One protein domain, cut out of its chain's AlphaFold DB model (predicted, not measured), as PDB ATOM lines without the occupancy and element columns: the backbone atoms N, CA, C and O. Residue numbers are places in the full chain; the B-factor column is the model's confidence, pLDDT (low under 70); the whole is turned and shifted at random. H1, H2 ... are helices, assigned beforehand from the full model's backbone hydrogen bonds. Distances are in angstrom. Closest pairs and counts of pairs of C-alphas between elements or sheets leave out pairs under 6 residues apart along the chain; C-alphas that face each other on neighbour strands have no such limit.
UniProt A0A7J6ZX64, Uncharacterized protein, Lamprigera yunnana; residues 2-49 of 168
ATOM      1  N   VAL A   2      21.038 125.708  52.405       37.16
ATOM      2  CA  VAL A   2      19.900 124.919  52.917       37.16
ATOM      3  C   VAL A   2      18.789 125.893  53.289       37.16
ATOM      4  O   VAL A   2      18.994 126.773  54.119       37.16
ATOM      5  N   ILE A   3      17.641 125.769  52.627       40.09
ATOM      6  CA  ILE A   3      16.448 126.574  52.891       40.09
ATOM      7  C   ILE A   3      15.780 125.977  54.133       40.09
ATOM      8  O   ILE A   3      15.247 124.870  54.084       40.09
ATOM      9  N   PHE A   4      15.866 126.678  55.262       48.88
ATOM     10  CA  PHE A   4      15.182 126.294  56.493       48.88
ATOM     11  C   PHE A   4      13.706 126.681  56.392       48.88
ATOM     12  O   PHE A   4      13.379 127.850  56.223       48.88
ATOM     13  N   SER A   5      12.809 125.702  56.494       51.75
ATOM     14  CA  SER A   5      11.358 125.930  56.489       51.75
ATOM     15  C   SER A   5      10.788 126.276  57.869       51.75
ATOM     16  O   SER A   5       9.608 126.590  57.962       51.75
ATOM     17  N   ASP A   6      11.593 126.204  58.933       63.25
ATOM     18  CA  ASP A   6      11.115 126.305  60.314       63.25
ATOM     19  C   ASP A   6      11.789 127.470  61.053       63.25
ATOM     20  O   ASP A   6      12.781 127.318  61.771       63.25
ATOM     21  N   ILE A   7      11.258 128.671  60.801       65.06
ATOM     22  CA  ILE A   7      11.778 129.956  61.297       65.06
ATOM     23  C   ILE A   7      11.916 129.932  62.822       65.06
ATOM     24  O   ILE A   7      12.899 130.430  63.359       65.06
ATOM     25  N   ARG A   8      10.983 129.287  63.530       67.94
ATOM     26  CA  ARG A   8      10.901 129.331  64.992       67.94
ATOM     27  C   ARG A   8      12.078 128.632  65.677       67.94
ATOM     28  O   ARG A   8      12.661 129.195  66.600       67.94
ATOM     29  N   ALA A   9      12.474 127.452  65.198       68.94
ATOM     30  CA  ALA A   9      13.619 126.720  65.743       68.94
ATOM     31  C   ALA A   9      14.964 127.387  65.388       68.94
ATOM     32  O   ALA A   9      15.884 127.408  66.206       68.94
ATOM     33  N   CYS A  10      15.068 127.996  64.200       66.69
ATOM     34  CA  CYS A  10      16.239 128.788  63.808       66.69
ATOM     35  C   CYS A  10      16.380 130.075  64.635       66.69
ATOM     36  O   CYS A  10      17.484 130.401  65.067       66.69
ATOM     37  N   THR A  11      15.276 130.776  64.902       74.38
ATOM     38  CA  THR A  11      15.257 131.958  65.773       74.38
ATOM     39  C   THR A  11      15.633 131.599  67.209       74.38
ATOM     40  O   THR A  11      16.381 132.343  67.832       74.38
ATOM     41  N   LEU A  12      15.188 130.447  67.727       78.81
ATOM     42  CA  LEU A  12      15.546 130.022  69.083       78.81
ATOM     43  C   LEU A  12      17.040 129.702  69.216       78.81
ATOM     44  O   LEU A  12      17.663 130.119  70.186       78.81
ATOM     45  N   LEU A  13      17.624 129.013  68.229       82.00
ATOM     46  CA  LEU A  13      19.069 128.763  68.181       82.00
ATOM     47  C   LEU A  13      19.862 130.077  68.158       82.00
ATOM     48  O   LEU A  13      20.812 130.224  68.919       82.00
ATOM     49  N   HIS A  14      19.442 131.039  67.331       81.00
ATOM     50  CA  HIS A  14      20.104 132.338  67.216       81.00
ATOM     51  C   HIS A  14      20.003 133.172  68.500       81.00
ATOM     52  O   HIS A  14      21.007 133.695  68.962       81.00
ATOM     53  N   ASN A  15      18.817 133.248  69.109       84.44
ATOM     54  CA  ASN A  15      18.586 134.022  70.334       84.44
ATOM     55  C   ASN A  15      19.246 133.409  71.579       84.44
ATOM     56  O   ASN A  15      19.351 134.077  72.602       84.44
ATOM     57  N   SER A  16      19.647 132.139  71.498       82.75
ATOM     58  CA  SER A  16      20.311 131.410  72.583       82.75
ATOM     59  C   SER A  16      21.832 131.340  72.398       82.75
ATOM     60  O   SER A  16      22.481 130.538  73.067       82.75
ATOM     61  N   ASP A  17      22.388 132.114  71.454       85.44
ATOM     62  CA  ASP A  17      23.803 132.097  71.053       85.44
ATOM     63  C   ASP A  17      24.339 130.689  70.715       85.44
ATOM     64  O   ASP A  17      25.518 130.371  70.886       85.44
ATOM     65  N   LEU A  18      23.468 129.816  70.199       84.56
ATOM     66  CA  LEU A  18      23.847 128.483  69.747       84.56
ATOM     67  C   LEU A  18      24.303 128.536  68.295       84.56
ATOM     68  O   LEU A  18      23.718 129.217  67.452       84.56
ATOM     69  N   GLU A  19      25.318 127.737  67.973       84.94
ATOM     70  CA  GLU A  19      25.787 127.609  66.598       84.94
ATOM     71  C   GLU A  19      24.629 127.185  65.667       84.94
ATOM     72  O   GLU A  19      23.950 126.179  65.896       84.94
ATOM     73  N   THR A  20      24.417 127.947  64.591       82.88
ATOM     74  CA  THR A  20      23.353 127.731  63.592       82.88
ATOM     75  C   THR A  20      23.845 126.996  62.341       82.88
ATOM     76  O   THR A  20      23.082 126.767  61.402       82.88
ATOM     77  N   SER A  21      25.118 126.590  62.328       81.25
ATOM     78  CA  SER A  21      25.740 125.824  61.251       81.25
ATOM     79  C   SER A  21      25.464 124.314  61.395       81.25
ATOM     80  O   SER A  21      25.369 123.781  62.508       81.25
ATOM     81  N   GLY A  22      25.338 123.615  60.260       80.94
ATOM     82  CA  GLY A  22      25.193 122.156  60.199       80.94
ATOM     83  C   GLY A  22      23.889 121.663  59.562       80.94
ATOM     84  O   GLY A  22      23.060 122.431  59.078       80.94
ATOM     85  N   VAL A  23      23.720 120.337  59.534       82.94
ATOM     86  CA  VAL A  23      22.493 119.681  59.049       82.94
ATOM     87  C   VAL A  23      21.398 119.694  60.122       82.94
ATOM     88  O   VAL A  23      21.695 119.719  61.315       82.94
ATOM     89  N   LYS A  24      20.123 119.609  59.712       78.94
ATOM     90  CA  LYS A  24      18.932 119.665  60.592       78.94
ATOM     91  C   LYS A  24      19.056 118.811  61.865       78.94
ATOM     92  O   LYS A  24      18.771 119.296  62.951       78.94
ATOM     93  N   LEU A  25      19.533 117.571  61.736       81.62
ATOM     94  CA  LEU A  25      19.741 116.645  62.859       81.62
ATOM     95  C   LEU A  25      20.713 117.189  63.917       81.62
ATOM     96  O   LEU A  25      20.477 117.033  65.114       81.62
ATOM     97  N   VAL A  26      21.793 117.842  63.482       85.12
ATOM     98  CA  VAL A  26      22.801 118.435  64.374       85.12
ATOM     99  C   VAL A  26      22.204 119.625  65.121       85.12
ATOM    100  O   VAL A  26      22.339 119.711  66.339       85.12
ATOM    101  N   LEU A  27      21.475 120.488  64.412       84.94
ATOM    102  CA  LEU A  27      20.800 121.647  64.999       84.94
ATOM    103  C   LEU A  27      19.701 121.242  65.987       84.94
ATOM    104  O   LEU A  27      19.616 121.800  67.075       84.94
ATOM    105  N   GLN A  28      18.911 120.221  65.657       83.38
ATOM    106  CA  GLN A  28      17.878 119.676  66.539       83.38
ATOM    107  C   GLN A  28      18.474 119.055  67.804       83.38
ATOM    108  O   GLN A  28      17.956 119.269  68.898       83.38
ATOM    109  N   LYS A  29      19.587 118.323  67.678       85.44
ATOM    110  CA  LYS A  29      20.305 117.774  68.832       85.44
ATOM    111  C   LYS A  29      20.850 118.886  69.732       85.44
ATOM    112  O   LYS A  29      20.679 118.805  70.945       85.44
ATOM    113  N   ARG A  30      21.455 119.921  69.143       88.06
ATOM    114  CA  ARG A  30      21.997 121.088  69.859       88.06
ATOM    115  C   ARG A  30      20.901 121.845  70.609       88.06
ATOM    116  O   ARG A  30      21.059 122.128  71.790       88.06
ATOM    117  N   LEU A  31      19.771 122.088  69.947       86.75
ATOM    118  CA  LEU A  31      18.619 122.752  70.550       86.75
ATOM    119  C   LEU A  31      18.039 121.940  71.716       86.75
ATOM    120  O   LEU A  31      17.832 122.487  72.792       86.75
ATOM    121  N   ARG A  32      17.848 120.624  71.546       86.31
ATOM    122  CA  ARG A  32      17.367 119.743  72.626       86.31
ATOM    123  C   ARG A  32      18.306 119.721  73.826       86.31
ATOM    124  O   ARG A  32      17.837 119.760  74.954       86.31
ATOM    125  N   GLN A  33      19.617 119.661  73.592       88.50
ATOM    126  CA  GLN A  33      20.605 119.700  74.672       88.50
ATOM    127  C   GLN A  33      20.535 121.010  75.452       88.50
ATOM    128  O   GLN A  33      20.548 120.976  76.678       88.50
ATOM    129  N   TRP A  34      20.409 122.140  74.758       89.75
ATOM    130  CA  TRP A  34      20.261 123.435  75.409       89.75
ATOM    131  C   TRP A  34      18.949 123.545  76.197       89.75
ATOM    132  O   TRP A  34      18.977 123.997  77.335       89.75
ATOM    133  N   LEU A  35      17.822 123.073  75.648       88.25
ATOM    134  CA  LEU A  35      16.532 123.071  76.352       88.25
ATOM    135  C   LEU A  35      16.618 122.275  77.662       88.25
ATOM    136  O   LEU A  35      16.262 122.795  78.714       88.25
ATOM    137  N   VAL A  36      17.203 121.073  77.622       89.38
ATOM    138  CA  VAL A  36      17.421 120.243  78.820       89.38
ATOM    139  C   VAL A  36      18.353 120.923  79.829       89.38
ATOM    140  O   VAL A  36      18.113 120.842  81.026       89.38
ATOM    141  N   GLN A  37      19.402 121.611  79.371       91.31
ATOM    142  CA  GLN A  37      20.327 122.341  80.252       91.31
ATOM    143  C   GLN A  37      19.690 123.554  80.941       91.31
ATOM    144  O   GLN A  37      20.203 123.996  81.964       91.31
ATOM    145  N   ASN A  38      18.600 124.087  80.388       87.88
ATOM    146  CA  ASN A  38      17.900 125.263  80.904       87.88
ATOM    147  C   ASN A  38      16.553 124.909  81.560       87.88
ATOM    148  O   ASN A  38      15.703 125.789  81.688       87.88
ATOM    149  N   ASP A  39      16.336 123.641  81.938       86.94
ATOM    150  CA  ASP A  39      15.069 123.139  82.500       86.94
ATOM    151  C   ASP A  39      13.833 123.482  81.639       86.94
ATOM    152  O   ASP A  39      12.719 123.675  82.132       86.94
ATOM    153  N   GLN A  40      14.013 123.548  80.318       84.50
ATOM    154  CA  GLN A  40      12.933 123.723  79.354       84.50
ATOM    155  C   GLN A  40      12.549 122.389  78.719       84.50
ATOM    156  O   GLN A  40      13.385 121.511  78.504       84.50
ATOM    157  N   ASP A  41      11.271 122.252  78.365       80.75
ATOM    158  CA  ASP A  41      10.763 121.059  77.694       80.75
ATOM    159  C   ASP A  41      11.423 120.894  76.303       80.75
ATOM    160  O   ASP A  41      11.224 121.745  75.428       80.75
ATOM    161  N   PRO A  42      12.191 119.814  76.050       75.69
ATOM    162  CA  PRO A  42      12.836 119.565  74.761       75.69
ATOM    163  C   PRO A  42      11.856 119.309  73.603       75.69
ATOM    164  O   PRO A  42      12.277 119.352  72.443       75.69
ATOM    165  N   GLU A  43      10.571 119.067  73.881       73.31
ATOM    166  CA  GLU A  43       9.507 118.952  72.873       73.31
ATOM    167  C   GLU A  43       8.786 120.285  72.597       73.31
ATOM    168  O   GLU A  43       8.025 120.394  71.635       73.31
ATOM    169  N   SER A  44       9.089 121.346  73.354       71.50
ATOM    170  CA  SER A  44       8.524 122.690  73.131       71.50
ATOM    171  C   SER A  44       8.997 123.353  71.830       71.50
ATOM    172  O   SER A  44       8.343 124.264  71.313       71.50
ATOM    173  N   CYS A  45      10.128 122.899  71.285       64.75
ATOM    174  CA  CYS A  45      10.709 123.368  70.030       64.75
ATOM    175  C   CYS A  45      11.266 122.192  69.215       64.75
ATOM    176  O   CYS A  45      12.475 121.988  69.094       64.75
ATOM    177  N   SER A  46      10.365 121.406  68.626       63.47
ATOM    178  CA  SER A  46      10.714 120.412  67.612       63.47
ATOM    179  C   SER A  46      10.743 121.043  66.221       63.47
ATOM    180  O   SER A  46       9.804 121.745  65.848       63.47
ATOM    181  N   PHE A  47      11.760 120.726  65.419       68.69
ATOM    182  CA  PHE A  47      11.693 121.006  63.988       68.69
ATOM    183  C   PHE A  47      10.592 120.155  63.356       68.69
ATOM    184  O   PHE A  47      10.596 118.931  63.514       68.69
ATOM    185  N   GLU A  48       9.702 120.774  62.592       71.19
ATOM    186  CA  GLU A  48       8.591 120.098  61.937       71.19
ATOM    187  C   GLU A  48       9.110 118.959  61.044       71.19
ATOM    188  O   GLU A  48       9.963 119.151  60.164       71.19
ATOM    189  N   THR A  49       8.649 117.736  61.312       76.38
ATOM    190  CA  THR A  49       8.901 116.579  60.447       76.38
ATOM    191  C   THR A  49       7.806 116.484  59.383       76.38
ATOM    192  O   THR A  49       6.703 117.000  59.597       76.38
TER     193      THR A  49
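Overview. This is residues 2 to 49 of the 168 residues of an uncharacterized protein of Lamprigera yunnana (UniProt A0A7J6ZX64). The longer helix H2 is crossed near its middle by the shorter H1, and the last stretch, residues 38 to 49, folds back past H2 toward the end where that helix begins. The printed part has 48 residues with two named helices, H1 then H2, and no named strand; its class is all helix, though under half of the residues, 23, are in named elements. It is compact, with a radius of gyration of the C-alphas of 9.8 A, and spans 30 by 22 by 16 A.

Arrangement. H2, residues 24 to 37, and H1, residues 7 to 15, only just touch, with 3 pairs of C-alphas within 8 A. H2 touches H1 with residues 27 to 31 alone. The closest C-alphas, of Leu 13 and Leu 31, are 6.5 A apart. The helices run the same way at a steep tilt of 55 degrees. In both, every O i to N i+4 pair is within hydrogen-bond range.

Along the chain. H2 measures 19.9 A from C-alpha 24 to C-alpha 37 at (20.327, 122.341, 80.252). H1 measures 12.0 A, from C-alpha 7 at (11.778, 129.956, 61.297) to C-alpha 15.

Size, cuts and confidence. The two farthest C-alphas, of Val 2 and Asp 39, are 30.0 A apart. The printed part has no cut, and the link from H1 to H2 is short. Mean pLDDT of the printed part is 76.9; residues 2 to 10 and 45 to 47 are under 70.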